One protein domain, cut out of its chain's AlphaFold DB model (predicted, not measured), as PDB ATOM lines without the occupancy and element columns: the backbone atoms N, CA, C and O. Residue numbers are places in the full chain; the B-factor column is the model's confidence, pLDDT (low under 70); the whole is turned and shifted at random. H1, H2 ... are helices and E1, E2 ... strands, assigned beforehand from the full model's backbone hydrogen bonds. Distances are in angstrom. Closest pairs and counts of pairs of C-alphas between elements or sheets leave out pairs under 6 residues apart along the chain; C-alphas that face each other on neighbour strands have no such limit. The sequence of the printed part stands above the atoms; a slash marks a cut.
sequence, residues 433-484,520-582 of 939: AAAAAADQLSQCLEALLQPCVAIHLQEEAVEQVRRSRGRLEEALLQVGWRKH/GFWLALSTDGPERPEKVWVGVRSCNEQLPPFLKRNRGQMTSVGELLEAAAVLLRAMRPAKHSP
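Overview. This is residues 433 to 484 and 520 to 582 of the 939 residues of the protein "Hypothetical protein" of Symbiodinium natans (UniProt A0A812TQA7). Three longer helices, H1, H3 and H5, lie side by side in a bundle, and a small sheet of three strands sits at one end of it. The loop of the hairpin E1 and E2 sticks out at residues 527 to 532. The printed part has 115 residues, mostly helix, in the order H1 H2 H3 H4 E1 E2 E3 H5; the mixed sheet runs E2 E1 E3. It is elongated, 52 by 31 by 24 A, and only just compact, close to loose, with a radius of gyration of the C-alphas of 15.7 A.

Along the chain. H1, residues 433 to 448, begins at C-alpha 433 (167.066, 139.826, 118.218) and is 22.3 A long. H2 is residues 451 to 454, H3 residues 459 to 478, 28.8 A, and H4 residues 481 to 484. E1 is residues 520 to 524, E2 535 to 539 and E3 558 to 560. H5, residues 561 to 575, 20.3 A, ends at C-alpha 575 (163.327, 149.807, 114.828).

Arrangement. H1 touches H3, C-alphas 442 and 469 closest at 5.6 A, at a shallow tilt of 32 degrees, opposite ways. H1 touches H5, C-alphas 438 and 571 closest at 6.4 A, opposite ways at 34 degrees, shallow but only just. H3 touches H5, C-alphas 472 and 572 closest at 6.2 A, the same way at 22 degrees. H1, H2 and, only just, with 5 pairs of C-alphas within 10 A, H5 are on the sheet and only graze it. H4 is close to H1 but not clearly touching, C-alphas 435 and 481 closest at 7.1 A. E2 and E1 are antiparallel, with N 523 and O 536 at 2.8 A; E1 and E3 are parallel, with N 559 and O 522 at 2.9 A. In H1, H3 and H5 every O i to N i+4 pair is within hydrogen-bond range; H2 and H4 are too short for one.

Size, cuts and confidence. The C-alphas farthest apart, of Phe 550 and Pro 582, are 55.4 A apart. Residues 485 to 519 are not printed, a gap of 25.1 A between C-alphas 484 and 520. The link E2 to E3 is long. The pLDDT is under 70 at residue 484 and residues 526 to 532, 542 to 556 and 576 to 582.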
ATOM      1  N   ALA A 433     168.288 140.552 118.544       72.12
ATOM      2  CA  ALA A 433     167.066 139.826 118.218       72.12
ATOM      3  C   ALA A 433     166.051 140.610 117.358       72.12
ATOM      4  O   ALA A 433     165.466 140.024 116.462       72.12
ATOM      5  N   ALA A 434     165.828 141.908 117.592       77.00
ATOM      6  CA  ALA A 434     164.921 142.727 116.780       77.00
ATOM      7  C   ALA A 434     165.526 143.042 115.406       77.00
ATOM      8  O   ALA A 434     164.823 142.991 114.405       77.00
ATOM      9  N   ALA A 435     166.835 143.312 115.356       81.62
ATOM     10  CA  ALA A 435     167.551 143.484 114.095       81.62
ATOM     11  C   ALA A 435     167.631 142.164 113.306       81.62
ATOM     12  O   ALA A 435     167.396 142.166 112.104       81.62
ATOM     13  N   ALA A 436     167.863 141.028 113.975       82.19
ATOM     14  CA  ALA A 436     167.812 139.704 113.354       82.19
ATOM     15  C   ALA A 436     166.395 139.324 112.898       82.19
ATOM     16  O   ALA A 436     166.242 138.797 111.805       82.19
ATOM     17  N   ALA A 437     165.357 139.626 113.685       86.00
ATOM     18  CA  ALA A 437     163.967 139.395 113.295       86.00
ATOM     19  C   ALA A 437     163.557 140.278 112.110       86.00
ATOM     20  O   ALA A 437     162.870 139.810 111.210       86.00
ATOM     21  N   ALA A 438     164.006 141.535 112.072       87.25
ATOM     22  CA  ALA A 438     163.807 142.405 110.920       87.25
ATOM     23  C   ALA A 438     164.582 141.926 109.688       87.25
ATOM     24  O   ALA A 438     164.052 141.992 108.588       87.25
ATOM     25  N   ASP A 439     165.802 141.418 109.848       89.62
ATOM     26  CA  ASP A 439     166.570 140.850 108.738       89.62
ATOM     27  C   ASP A 439     165.904 139.574 108.195       89.62
ATOM     28  O   ASP A 439     165.683 139.452 106.992       89.62
ATOM     29  N   GLN A 440     165.459 138.678 109.081       88.56
ATOM     30  CA  GLN A 440     164.698 137.482 108.715       88.56
ATOM     31  C   GLN A 440     163.369 137.839 108.037       88.56
ATOM     32  O   GLN A 440     163.004 137.234 107.029       88.56
ATOM     33  N   LEU A 441     162.655 138.845 108.541       91.81
ATOM     34  CA  LEU A 441     161.417 139.316 107.932       91.81
ATOM     35  C   LEU A 441     161.673 139.998 106.582       91.81
ATOM     36  O   LEU A 441     160.896 139.803 105.655       91.81
ATOM     37  N   SER A 442     162.782 140.730 106.436       93.38
ATOM     38  CA  SER A 442     163.218 141.291 105.151       93.38
ATOM     39  C   SER A 442     163.434 140.188 104.118       93.38
ATOM     40  O   SER A 442     162.988 140.331 102.982       93.38
ATOM     41  N   GLN A 443     164.064 139.078 104.520       91.44
ATOM     42  CA  GLN A 443     164.271 137.903 103.669       91.44
ATOM     43  C   GLN A 443     162.942 137.211 103.318       91.44
ATOM     44  O   GLN A 443     162.744 136.804 102.177       91.44
ATOM     45  N   CYS A 444     161.991 137.137 104.256       90.31
ATOM     46  CA  CYS A 444     160.653 136.603 103.980       90.31
ATOM     47  C   CYS A 444     159.882 137.479 102.978       90.31
ATOM     48  O   CYS A 444     159.283 136.960 102.041       90.31
ATOM     49  N   LEU A 445     159.927 138.808 103.137       92.81
ATOM     50  CA  LEU A 445     159.307 139.753 102.199       92.81
ATOM     51  C   LEU A 445     159.990 139.718 100.824       92.81
ATOM     52  O   LEU A 445     159.329 139.889  99.807       92.81
ATOM     53  N   GLU A 446     161.300 139.475 100.771       94.25
ATOM     54  CA  GLU A 446     162.026 139.258  99.519       94.25
ATOM     55  C   GLU A 446     161.603 137.966  98.816       94.25
ATOM     56  O   GLU A 446     161.395 137.983  97.603       94.25
ATOM     57  N   ALA A 447     161.395 136.880  99.562       90.38
ATOM     58  CA  ALA A 447     160.895 135.625  99.009       90.38
ATOM     59  C   ALA A 447     159.485 135.779  98.400       90.38
ATOM     60  O   ALA A 447     159.211 135.215  97.343       90.38
ATOM     61  N   LEU A 448     158.623 136.618  98.991       91.56
ATOM     62  CA  LEU A 448     157.307 136.958  98.424       91.56
ATOM     63  C   LEU A 448     157.378 137.759  97.115       91.56
ATOM     64  O   LEU A 448     156.432 137.738  96.334       91.56
ATOM     65  N   LEU A 449     158.479 138.477  96.873       93.81
ATOM     66  CA  LEU A 449     158.683 139.281  95.664       93.81
ATOM     67  C   LEU A 449     159.298 138.481  94.509       93.81
ATOM     68  O   LEU A 449     159.492 139.039  93.426       93.81
ATOM     69  N   GLN A 450     159.622 137.201  94.713       92.69
ATOM     70  CA  GLN A 450     160.118 136.355  93.632       92.69
ATOM     71  C   GLN A 450     159.012 136.125  92.582       92.69
ATOM     72  O   GLN A 450     157.853 135.951  92.963       92.69
ATOM     73  N   PRO A 451     159.334 136.087  91.271       90.56
ATOM     74  CA  PRO A 451     158.334 136.034  90.196       90.56
ATOM     75  C   PRO A 451     157.318 134.889  90.337       90.56
ATOM     76  O   PRO A 451     156.130 135.101  90.138       90.56
ATOM     77  N   CYS A 452     157.789 133.712  90.756       86.00
ATOM     78  CA  CYS A 452     156.997 132.520  91.088       86.00
ATOM     79  C   CYS A 452     155.855 132.795  92.085       86.00
ATOM     80  O   CYS A 452     154.740 132.337  91.882       86.00
ATOM     81  N   VAL A 453     156.115 133.537  93.167       87.44
ATOM     82  CA  VAL A 453     155.129 133.812  94.228       87.44
ATOM     83  C   VAL A 453     154.329 135.072  93.909       87.44
ATOM     84  O   VAL A 453     153.129 135.124  94.168       87.44
ATOM     85  N   ALA A 454     154.972 136.072  93.301       89.31
ATOM     86  CA  ALA A 454     154.359 137.355  92.977       89.31
ATOM     87  C   ALA A 454     153.188 137.232  91.988       89.31
ATOM     88  O   ALA A 454     152.251 138.017  92.082       89.31
ATOM     89  N   ILE A 455     153.197 136.234  91.092       91.44
ATOM     90  CA  ILE A 455     152.077 135.954  90.171       91.44
ATOM     91  C   ILE A 455     150.795 135.566  90.930       91.44
ATOM     92  O   ILE A 455     149.694 135.828  90.450       91.44
ATOM     93  N   HIS A 456     150.921 134.987  92.128       89.00
ATOM     94  CA  HIS A 456     149.785 134.587  92.965       89.00
ATOM     95  C   HIS A 456     149.284 135.701  93.896       89.00
ATOM     96  O   HIS A 456     148.317 135.504  94.632       89.00
ATOM     97  N   LEU A 457     149.934 136.867  93.895       89.94
ATOM     98  CA  LEU A 457     149.572 138.009  94.726       89.94
ATOM     99  C   LEU A 457     148.910 139.094  93.877       89.94
ATOM    100  O   LEU A 457     149.289 139.333  92.733       89.94
ATOM    101  N   GLN A 458     147.940 139.804  94.455       92.12
ATOM    102  CA  GLN A 458     147.407 141.012  93.825       92.12
ATOM    103  C   GLN A 458     148.519 142.062  93.680       92.12
ATOM    104  O   GLN A 458     149.360 142.212  94.570       92.12
ATOM    105  N   GLU A 459     148.500 142.824  92.586       92.31
ATOM    106  CA  GLU A 459     149.519 143.839  92.279       92.31
ATOM    107  C   GLU A 459     149.688 144.864  93.419       92.31
ATOM    108  O   GLU A 459     150.807 145.252  93.766       92.31
ATOM    109  N   GLU A 460     148.589 145.222  94.090       90.19
ATOM    110  CA  GLU A 460     148.609 146.107  95.258       90.19
ATOM    111  C   GLU A 460     149.348 145.490  96.458       90.19
ATOM    112  O   GLU A 460     150.133 146.172  97.123       90.19
ATOM    113  N   ALA A 461     149.173 144.188  96.707       88.75
ATOM    114  CA  ALA A 461     149.878 143.474  97.770       88.75
ATOM    115  C   ALA A 461     151.384 143.372  97.476       88.75
ATOM    116  O   ALA A 461     152.201 143.601  98.371       88.75
ATOM    117  N   VAL A 462     151.765 143.111  96.219       93.69
ATOM    118  CA  VAL A 462     153.175 143.098  95.779       93.69
ATOM    119  C   VAL A 462     153.831 144.456  96.036       93.69
ATOM    120  O   VAL A 462     154.946 144.531  96.561       93.69
ATOM    121  N   GLU A 463     153.130 145.545  95.727       93.88
ATOM    122  CA  GLU A 463     153.641 146.897  95.934       93.88
ATOM    123  C   GLU A 463     153.723 147.276  97.427       93.88
ATOM    124  O   GLU A 463     154.704 147.890  97.862       93.88
ATOM    125  N   GLN A 464     152.765 146.848  98.256       89.56
ATOM    126  CA  GLN A 464     152.841 147.011  99.714       89.56
ATOM    127  C   GLN A 464     154.011 146.229 100.335       89.56
ATOM    128  O   GLN A 464     154.729 146.772 101.187       89.56
ATOM    129  N   VAL A 465     154.248 144.989  99.891       93.69
ATOM    130  CA  VAL A 465     155.396 144.160 100.307       93.69
ATOM    131  C   VAL A 465     156.713 144.828  99.911       93.69
ATOM    132  O   VAL A 465     157.602 144.972 100.757       93.69
ATOM    133  N   ARG A 466     156.821 145.336  98.674       96.38
ATOM    134  CA  ARG A 466     158.007 146.058  98.183       96.38
ATOM    135  C   ARG A 466     158.305 147.308  99.015       96.38
ATOM    136  O   ARG A 466     159.442 147.493  99.453       96.38
ATOM    137  N   ARG A 467     157.291 148.133  99.303       93.69
ATOM    138  CA  ARG A 467     157.445 149.330 100.156       93.69
ATOM    139  C   ARG A 467     157.857 148.979 101.583       93.69
ATOM    140  O   ARG A 467     158.706 149.662 102.157       93.69
ATOM    141  N   SER A 468     157.260 147.941 102.163       90.44
ATOM    142  CA  SER A 468     157.529 147.535 103.548       90.44
ATOM    143  C   SER A 468     158.939 146.969 103.696       90.44
ATOM    144  O   SER A 468     159.652 147.369 104.618       90.44
ATOM    145  N   ARG A 469     159.386 146.145 102.736       95.12
ATOM    146  CA  ARG A 469     160.773 145.668 102.640       95.12
ATOM    147  C   ARG A 469     161.759 146.831 102.521       95.12
ATOM    148  O   ARG A 469     162.692 146.903 103.313       95.12
ATOM    149  N   GLY A 470     161.532 147.760 101.589       93.88
ATOM    150  CA  GLY A 470     162.429 148.905 101.384       93.88
ATOM    151  C   GLY A 470     162.609 149.751 102.650       93.88
ATOM    152  O   GLY A 470     163.729 150.098 103.015       93.88
ATOM    153  N   ARG A 471     161.518 149.999 103.390       89.94
ATOM    154  CA  ARG A 471     161.573 150.691 104.692       89.94
ATOM    155  C   ARG A 471     162.352 149.900 105.746       89.94
ATOM    156  O   ARG A 471     163.046 150.500 106.565       89.94
ATOM    157  N   LEU A 472     162.206 148.574 105.762       89.44
ATOM    158  CA  LEU A 472     162.869 147.688 106.724       89.44
ATOM    159  C   LEU A 472     164.382 147.640 106.474       89.44
ATOM    160  O   LEU A 472     165.162 147.764 107.417       89.44
ATOM    161  N   GLU A 473     164.794 147.554 105.207       92.62
ATOM    162  CA  GLU A 473     166.201 147.618 104.797       92.62
ATOM    163  C   GLU A 473     166.830 148.982 105.111       92.62
ATOM    164  O   GLU A 473     167.946 149.034 105.633       92.62
ATOM    165  N   GLU A 474     166.110 150.085 104.874       88.38
ATOM    166  CA  GLU A 474     166.568 151.429 105.242       88.38
ATOM    167  C   GLU A 474     166.792 151.548 106.759       88.38
ATOM    168  O   GLU A 474     167.831 152.047 107.202       88.38
ATOM    169  N   ALA A 475     165.863 151.031 107.569       83.12
ATOM    170  CA  ALA A 475     166.002 151.011 109.023       83.12
ATOM    171  C   ALA A 475     167.201 150.153 109.482       83.12
ATOM    172  O   ALA A 475     167.980 150.591 110.331       83.12
ATOM    173  N   LEU A 476     167.411 148.971 108.887       86.50
ATOM    174  CA  LEU A 476     168.567 148.106 109.174       86.50
ATOM    175  C   LEU A 476     169.905 148.767 108.796       86.50
ATOM    176  O   LEU A 476     170.904 148.600 109.509       86.50
ATOM    177  N   LEU A 477     169.933 149.541 107.707       85.38
ATOM    178  CA  LEU A 477     171.097 150.328 107.293       85.38
ATOM    179  C   LEU A 477     171.379 151.487 108.256       85.38
ATOM    180  O   LEU A 477     172.537 151.678 108.633       85.38
ATOM    181  N   GLN A 478     170.349 152.216 108.705       80.19
ATOM    182  CA  GLN A 478     170.490 153.316 109.674       80.19
ATOM    183  C   GLN A 478     171.045 152.842 111.025       80.19
ATOM    184  O   GLN A 478     171.832 153.551 111.648       80.19
ATOM    185  N   VAL A 479     170.681 151.633 111.461       78.06
ATOM    186  CA  VAL A 479     171.195 151.023 112.702       78.06
ATOM    187  C   VAL A 479     172.598 150.410 112.510       78.06
ATOM    188  O   VAL A 479     173.264 150.061 113.481       78.06
ATOM    189  N   GLY A 480     173.093 150.310 111.271       81.38
ATOM    190  CA  GLY A 480     174.432 149.797 110.962       81.38
ATOM    191  C   GLY A 480     174.566 148.268 111.001       81.38
ATOM    192  O   GLY A 480     175.688 147.761 111.009       81.38
ATOM    193  N   TRP A 481     173.456 147.519 110.985       84.25
ATOM    194  CA  TRP A 481     173.443 146.057 111.164       84.25
ATOM    195  C   TRP A 481     174.239 145.304 110.083       84.25
ATOM    196  O   TRP A 481     175.082 144.460 110.394       84.25
ATOM    197  N   ARG A 482     174.064 145.670 108.802       74.44
ATOM    198  CA  ARG A 482     174.738 144.989 107.676       74.44
ATOM    199  C   ARG A 482     176.269 145.115 107.698       74.44
ATOM    200  O   ARG A 482     176.952 144.214 107.220       74.44
ATOM    201  N   LYS A 483     176.826 146.183 108.288       75.44
ATOM    202  CA  LYS A 483     178.290 146.345 108.417       75.44
ATOM    203  C   LYS A 483     178.904 145.368 109.424       75.44
ATOM    204  O   LYS A 483     180.080 145.041 109.296       75.44
ATOM    205  N   HIS A 484     178.126 144.906 110.404       63.00
ATOM    206  CA  HIS A 484     178.577 143.920 111.385       63.00
ATOM    207  C   HIS A 484     178.485 142.487 110.846       63.00
ATOM    208  O   HIS A 484     179.447 141.740 110.998       63.00
ATOM    209  N   GLY A 520     161.483 127.576 105.138       81.88
ATOM    210  CA  GLY A 520     160.355 128.141 104.399       81.88
ATOM    211  C   GLY A 520     159.083 128.204 105.242       81.88
ATOM    212  O   GLY A 520     159.043 127.724 106.380       81.88
ATOM    213  N   PHE A 521     158.038 128.825 104.699       87.12
ATOM    214  CA  PHE A 521     156.749 128.980 105.377       87.12
ATOM    215  C   PHE A 521     155.575 128.786 104.414       87.12
ATOM    216  O   PHE A 521     155.712 128.908 103.195       87.12
ATOM    217  N   TRP A 522     154.402 128.468 104.969       88.38
ATOM    218  CA  TRP A 522     153.171 128.346 104.188       88.38
ATOM    219  C   TRP A 522     152.473 129.701 104.117       88.38
ATOM    220  O   TRP A 522     152.047 130.225 105.147       88.38
ATOM    221  N   LEU A 523     152.316 130.239 102.910       89.62
ATOM    222  CA  LEU A 523     151.539 131.443 102.662       89.62
ATOM    223  C   LEU A 523     150.082 131.071 102.379       89.62
ATOM    224  O   LEU A 523     149.797 130.298 101.459       89.62
ATOM    225  N   ALA A 524     149.165 131.614 103.175       88.44
ATOM    226  CA  ALA A 524     147.735 131.521 102.913       88.44
ATOM    227  C   ALA A 524     147.335 132.585 101.880       88.44
ATOM    228  O   ALA A 524     147.459 133.781 102.158       88.44
ATOM    229  N   LEU A 525     146.858 132.163 100.708       85.81
ATOM    230  CA  LEU A 525     146.257 133.078  99.738       85.81
ATOM    231  C   LEU A 525     144.815 133.359 100.175       85.81
ATOM    232  O   LEU A 525     144.057 132.432 100.464       85.81
ATOM    233  N   SER A 526     144.453 134.639 100.291       69.25
ATOM    234  CA  SER A 526     143.089 135.029 100.655       69.25
ATOM    235  C   SER A 526     142.162 134.709  99.493       69.25
ATOM    236  O   SER A 526     142.218 135.359  98.452       69.25
ATOM    237  N   THR A 527     141.318 133.703  99.667       59.28
ATOM    238  CA  THR A 527     140.219 133.408  98.756       59.28
ATOM    239  C   THR A 527     138.932 133.766  99.482       59.28
ATOM    240  O   THR A 527     138.555 133.068 100.420       59.28
ATOM    241  N   ASP A 528     138.239 134.819  99.052       63.84
ATOM    242  CA  ASP A 528     136.932 135.238  99.596       63.84
ATOM    243  C   ASP A 528     135.789 134.241  99.267       63.84
ATOM    244  O   ASP A 528     134.612 134.593  99.236       63.84
ATOM    245  N   GLY A 529     136.122 132.971  99.008       68.75
ATOM    246  CA  GLY A 529     135.200 131.895  98.667       68.75
ATOM    247  C   GLY A 529     135.206 130.757  99.701       68.75
ATOM    248  O   GLY A 529     136.193 130.566 100.407       68.75
ATOM    249  N   PRO A 530     134.124 129.960  99.787       64.19
ATOM    250  CA  PRO A 530     133.956 128.879 100.768       64.19
ATOM    251  C   PRO A 530     134.812 127.622 100.506       64.19
ATOM    252  O   PRO A 530     134.682 126.627 101.223       64.19
ATOM    253  N   GLU A 531     135.675 127.631  99.490       62.31
ATOM    254  CA  GLU A 531     136.549 126.505  99.158       62.31
ATOM    255  C   GLU A 531     137.919 126.639  99.839       62.31
ATOM    256  O   GLU A 531     138.364 127.727 100.189       62.31
ATOM    257  N   ARG A 532     138.560 125.496 100.119       69.19
ATOM    258  CA  ARG A 532     139.762 125.405 100.965       69.19
ATOM    259  C   ARG A 532     140.834 126.414 100.511       69.19
ATOM    260  O   ARG A 532     141.191 126.379  99.338       69.19
ATOM    261  N   PRO A 533     141.407 127.224 101.426       73.06
ATOM    262  CA  PRO A 533     142.371 128.256 101.061       73.06
ATOM    263  C   PRO A 533     143.579 127.626 100.374       73.06
ATOM    264  O   PRO A 533     144.189 126.686 100.905       73.06
ATOM    265  N   GLU A 534     143.907 128.144  99.196       82.94
ATOM    266  CA  GLU A 534     145.088 127.740  98.450       82.94
ATOM    267  C   GLU A 534     146.337 128.132  99.252       82.94
ATOM    268  O   GLU A 534     146.459 129.247  99.768       82.94
ATOM    269  N   LYS A 535     147.247 127.169  99.444       85.69
ATOM    270  CA  LYS A 535     148.470 127.362 100.231       85.69
ATOM    271  C   LYS A 535     149.676 127.198  99.328       85.69
ATOM    272  O   LYS A 535     149.851 126.135  98.729       85.69
ATOM    273  N   VAL A 536     150.539 128.204  99.318       86.56
ATOM    274  CA  VAL A 536     151.802 128.187  98.574       86.56
ATOM    275  C   VAL A 536     152.950 128.064  99.571       86.56
ATOM    276  O   VAL A 536     152.973 128.756 100.588       86.56
ATOM    277  N   TRP A 537     153.883 127.143  99.324       85.94
ATOM    278  CA  TRP A 537     155.118 127.061 100.107       85.94
ATOM    279  C   TRP A 537     156.111 128.086  99.573       85.94
ATOM    280  O   TRP A 537     156.422 128.077  98.383       85.94
ATOM    281  N   VAL A 538     156.613 128.955 100.446       85.44
ATOM    282  CA  VAL A 538     157.591 129.986 100.098       85.44
ATOM    283  C   VAL A 538     158.926 129.613 100.739       85.44
ATOM    284  O   VAL A 538     159.074 129.664 101.962       85.44
ATOM    285  N   GLY A 539     159.892 129.203  99.913       82.25
ATOM    286  CA  GLY A 539     161.260 128.918 100.344       82.25
ATOM    287  C   GLY A 539     162.085 130.201 100.444       82.25
ATOM    288  O   GLY A 539     162.089 131.010  99.520       82.25
ATOM    289  N   VAL A 540     162.828 130.390 101.539       79.56
ATOM    290  CA  VAL A 540     163.598 131.632 101.774       79.56
ATOM    291  C   VAL A 540     164.787 131.771 100.802       79.56
ATOM    292  O   VAL A 540     165.286 132.874 100.590       79.56
ATOM    293  N   ARG A 541     165.249 130.672 100.179       75.62
ATOM    294  CA  ARG A 541     166.439 130.656  99.299       75.62
ATOM    295  C   ARG A 541     166.218 130.137  97.875       75.62
ATOM    296  O   ARG A 541     167.068 130.382  97.026       75.62
ATOM    297  N   SER A 542     165.124 129.431  97.598       67.62
ATOM    298  CA  SER A 542     164.839 128.888  96.267       67.62
ATOM    299  C   SER A 542     163.335 128.725  96.056       67.62
ATOM    300  O   SER A 542     162.654 128.109  96.874       67.62
ATOM    301  N   CYS A 543     162.834 129.266  94.947       56.41
ATOM    302  CA  CYS A 543     161.517 128.954  94.410       56.41
ATOM    303  C   CYS A 543     161.644 127.739  93.489       56.41
ATOM    304  O   CYS A 543     161.892 127.888  92.294       56.41
ATOM    305  N   ASN A 544     161.505 126.532  94.034       58.41
ATOM    306  CA  ASN A 544     161.401 125.329  93.215       58.41
ATOM    307  C   ASN A 544     159.938 124.871  93.188       58.41
ATOM    308  O   ASN A 544     159.442 124.288  94.149       58.41
ATOM    309  N   GLU A 545     159.248 125.117  92.070       52.47
ATOM    310  CA  GLU A 545     157.847 124.715  91.844       52.47
ATOM    311  C   GLU A 545     157.631 123.188  91.851       52.47
ATOM    312  O   GLU A 545     156.498 122.720  91.916       52.47
ATOM    313  N   GLN A 546     158.701 122.384  91.825       55.34
ATOM    314  CA  GLN A 546     158.631 120.925  91.680       55.34
ATOM    315  C   GLN A 546     159.084 120.146  92.924       55.34
ATOM    316  O   GLN A 546     159.703 119.088  92.804       55.34
ATOM    317  N   LEU A 547     158.778 120.622  94.136       55.34
ATOM    318  CA  LEU A 547     158.988 119.785  95.320       55.34
ATOM    319  C   LEU A 547     157.968 118.626  95.352       55.34
ATOM    320  O   LEU A 547     156.756 118.868  95.330       55.34
ATOM    321  N   PRO A 548     158.420 117.359  95.427       55.41
ATOM    322  CA  PRO A 548     157.530 116.208  95.394       55.41
ATOM    323  C   PRO A 548     156.507 116.213  96.544       55.41
ATOM    324  O   PRO A 548     156.842 116.586  97.674       55.41
ATOM    325  N   PRO A 549     155.277 115.711  96.323       56.09
ATOM    326  CA  PRO A 549     154.179 115.774  97.295       56.09
ATOM    327  C   PRO A 549     154.458 115.080  98.643       56.09
ATOM    328  O   PRO A 549     153.737 115.324  99.609       56.09
ATOM    329  N   PHE A 550     155.511 114.263  98.752       51.03
ATOM    330  CA  PHE A 550     155.874 113.545  99.977       51.03
ATOM    331  C   PHE A 550     156.674 114.372 101.008       51.03
ATOM    332  O   PHE A 550     156.716 113.977 102.171       51.03
ATOM    333  N   LEU A 551     157.242 115.532 100.645       53.09
ATOM    334  CA  LEU A 551     157.938 116.434 101.589       53.09
ATOM    335  C   LEU A 551     157.004 117.450 102.285       53.09
ATOM    336  O   LEU A 551     157.425 118.175 103.183       53.09
ATOM    337  N   LYS A 552     155.699 117.446 101.969       52.78
ATOM    338  CA  LYS A 552     154.678 118.363 102.526       52.78
ATOM    339  C   LYS A 552     154.306 118.135 104.005       52.78
ATOM    340  O   LYS A 552     153.364 118.754 104.493       52.78
ATOM    341  N   ARG A 553     154.999 117.257 104.741       53.66
ATOM    342  CA  ARG A 553     154.652 116.914 106.138       53.66
ATOM    343  C   ARG A 553     155.347 117.778 107.198       53.66
ATOM    344  O   ARG A 553     155.137 117.545 108.389       53.66
ATOM    345  N   ASN A 554     156.139 118.769 106.791       54.16
ATOM    346  CA  ASN A 554     156.860 119.630 107.724       54.16
ATOM    347  C   ASN A 554     155.967 120.738 108.299       54.16
ATOM    348  O   ASN A 554     155.169 121.364 107.598       54.16
ATOM    349  N   ARG A 555     156.116 120.954 109.615       59.72
ATOM    350  CA  ARG A 555     155.388 121.910 110.468       59.72
ATOM    351  C   ARG A 555     155.782 123.366 110.179       59.72
ATOM    352  O   ARG A 555     156.140 124.102 111.094       59.72
ATOM    353  N   GLY A 556     155.754 123.782 108.917       66.12
ATOM    354  CA  GLY A 556     155.933 125.186 108.572       66.12
ATOM    355  C   GLY A 556     154.798 126.015 109.162       66.12
ATOM    356  O   GLY A 556     153.630 125.624 109.084       66.12
ATOM    357  N   GLN A 557     155.141 127.140 109.777       78.12
ATOM    358  CA  GLN A 557     154.159 128.076 110.300       78.12
ATOM    359  C   GLN A 557     153.355 128.645 109.122       78.12
ATOM    360  O   GLN A 557     153.924 129.053 108.108       78.12
ATOM    361  N   MET A 558     152.028 128.591 109.224       83.88
ATOM    362  CA  MET A 558     151.131 129.183 108.236       83.88
ATOM    363  C   MET A 558     150.970 130.660 108.581       83.88
ATOM    364  O   MET A 558     150.684 130.974 109.734       83.88
ATOM    365  N   THR A 559     151.183 131.542 107.610       88.38
ATOM    366  CA  THR A 559     151.040 132.988 107.796       88.38
ATOM    367  C   THR A 559     150.370 133.623 106.582       88.38
ATOM    368  O   THR A 559     150.422 133.081 105.474       88.38
ATOM    369  N   SER A 560     149.696 134.749 106.791       91.81
ATOM    370  CA  SER A 560     149.128 135.555 105.707       91.81
ATOM    371  C   SER A 560     150.048 136.722 105.334       91.81
ATOM    372  O   SER A 560     150.879 137.167 106.128       91.81
ATOM    373  N   VAL A 561     149.879 137.269 104.126       90.38
ATOM    374  CA  VAL A 561     150.586 138.498 103.711       90.38
ATOM    375  C   VAL A 561     150.284 139.649 104.678       90.38
ATOM    376  O   VAL A 561     151.188 140.402 105.034       90.38
ATOM    377  N   GLY A 562     149.036 139.751 105.150       88.56
ATOM    378  CA  GLY A 562     148.617 140.764 106.121       88.56
ATOM    379  C   GLY A 562     149.379 140.667 107.443       88.56
ATOM    380  O   GLY A 562     149.894 141.675 107.918       88.56
ATOM    381  N   GLU A 563     149.544 139.460 107.988       87.31
ATOM    382  CA  GLU A 563     150.313 139.227 109.220       87.31
ATOM    383  C   GLU A 563     151.798 139.581 109.063       87.31
ATOM    384  O   GLU A 563     152.390 140.175 109.963       87.31
ATOM    385  N   LEU A 564     152.410 139.256 107.917       87.94
ATOM    386  CA  LEU A 564     153.806 139.609 107.632       87.94
ATOM    387  C   LEU A 564     153.994 141.125 107.489       87.94
ATOM    388  O   LEU A 564     154.977 141.675 107.993       87.94
ATOM    389  N   LEU A 565     153.052 141.812 106.840       89.00
ATOM    390  CA  LEU A 565     153.052 143.272 106.717       89.00
ATOM    391  C   LEU A 565     152.807 143.958 108.067       89.00
ATOM    392  O   LEU A 565     153.462 144.955 108.377       89.00
ATOM    393  N   GLU A 566     151.922 143.412 108.899       85.69
ATOM    394  CA  GLU A 566     151.681 143.904 110.255       85.69
ATOM    395  C   GLU A 566     152.915 143.697 111.143       85.69
ATOM    396  O   GLU A 566     153.374 144.642 111.791       85.69
ATOM    397  N   ALA A 567     153.531 142.513 111.098       84.88
ATOM    398  CA  ALA A 567     154.793 142.236 111.779       84.88
ATOM    399  C   ALA A 567     155.903 143.194 111.317       84.88
ATOM    400  O   ALA A 567     156.656 143.708 112.148       84.88
ATOM    401  N   ALA A 568     155.965 143.505 110.016       85.31
ATOM    402  CA  ALA A 568     156.918 144.464 109.460       85.31
ATOM    403  C   ALA A 568     156.640 145.885 109.951       85.31
ATOM    404  O   ALA A 568     157.575 146.596 110.313       85.31
ATOM    405  N   ALA A 569     155.374 146.297 110.029       82.06
ATOM    406  CA  ALA A 569     154.984 147.596 110.568       82.06
ATOM    407  C   ALA A 569     155.318 147.720 112.065       82.06
ATOM    408  O   ALA A 569     155.824 148.760 112.496       82.06
ATOM    409  N   VAL A 570     155.093 146.665 112.854       79.31
ATOM    410  CA  VAL A 570     155.454 146.604 114.279       79.31
ATOM    411  C   VAL A 570     156.971 146.666 114.458       79.31
ATOM    412  O   VAL A 570     157.457 147.488 115.241       79.31
ATOM    413  N   LEU A 571     157.733 145.875 113.695       81.38
ATOM    414  CA  LEU A 571     159.198 145.914 113.708       81.38
ATOM    415  C   LEU A 571     159.722 147.273 113.254       81.38
ATOM    416  O   LEU A 571     160.584 147.824 113.920       81.38
ATOM    417  N   LEU A 572     159.168 147.884 112.207       80.06
ATOM    418  CA  LEU A 572     159.538 149.234 111.768       80.06
ATOM    419  C   LEU A 572     159.270 150.302 112.832       80.06
ATOM    420  O   LEU A 572     160.078 151.218 112.991       80.06
ATOM    421  N   ARG A 573     158.168 150.199 113.586       76.56
ATOM    422  CA  ARG A 573     157.897 151.090 114.728       76.56
ATOM    423  C   ARG A 573     158.895 150.867 115.865       76.56
ATOM    424  O   ARG A 573     159.332 151.842 116.465       76.56
ATOM    425  N   ALA A 574     159.282 149.619 116.126       71.12
ATOM    426  CA  ALA A 574     160.278 149.271 117.141       71.12
ATOM    427  C   ALA A 574     161.720 149.625 116.725       71.12
ATOM    428  O   ALA A 574     162.551 149.936 117.576       71.12
ATOM    429  N   MET A 575     162.013 149.564 115.422       71.69
ATOM    430  CA  MET A 575     163.327 149.807 114.828       71.69
ATOM    431  C   MET A 575     163.570 151.259 114.456       71.69
ATOM    432  O   MET A 575     164.732 151.640 114.328       71.69
ATOM    433  N   ARG A 576     162.514 152.069 114.272       68.19
ATOM    434  CA  ARG A 576     162.672 153.516 114.125       68.19
ATOM    435  C   ARG A 576     163.525 153.965 115.307       68.19
ATOM    436  O   ARG A 576     163.039 153.858 116.436       68.19
ATOM    437  N   PRO A 577     164.777 154.429 115.086       53.66
ATOM    438  CA  PRO A 577     165.567 154.993 116.168       53.66
ATOM    439  C   PRO A 577     164.657 156.041 116.762       53.66
ATOM    440  O   PRO A 577     164.166 156.854 115.979       53.66
ATOM    441  N   ALA A 578     164.308 155.913 118.049       50.66
ATOM    442  CA  ALA A 578     163.285 156.738 118.673       50.66
ATOM    443  C   ALA A 578     163.562 158.186 118.263       50.66
ATOM    444  O   ALA A 578     164.496 158.815 118.754       50.66
ATOM    445  N   LYS A 579     162.839 158.671 117.245       44.44
ATOM    446  CA  LYS A 579     163.029 160.020 116.703       44.44
ATOM    447  C   LYS A 579     162.501 161.010 117.735       44.44
ATOM    448  O   LYS A 579     162.984 162.127 117.838       44.44
ATOM    449  N   HIS A 580     161.617 160.502 118.585       47.19
ATOM    450  CA  HIS A 580     161.284 160.985 119.906       47.19
ATOM    451  C   HIS A 580     162.211 160.333 120.946       47.19
ATOM    452  O   HIS A 580     161.797 159.669 121.890       47.19
ATOM    453  N   SER A 581     163.521 160.452 120.763       46.47
ATOM    454  CA  SER A 581     164.408 160.252 121.898       46.47
ATOM    455  C   SER A 581     164.052 161.371 122.879       46.47
ATOM    456  O   SER A 581     163.914 162.517 122.447       46.47
ATOM    457  N   PRO A 582     163.933 161.110 124.191       54.97
ATOM    458  CA  PRO A 582     163.853 162.178 125.186       54.97
ATOM    459  C   PRO A 582     165.104 163.077 125.172       54.97
ATOM    460  O   PRO A 582     165.187 164.018 125.954       54.97
TER     461      PRO A 582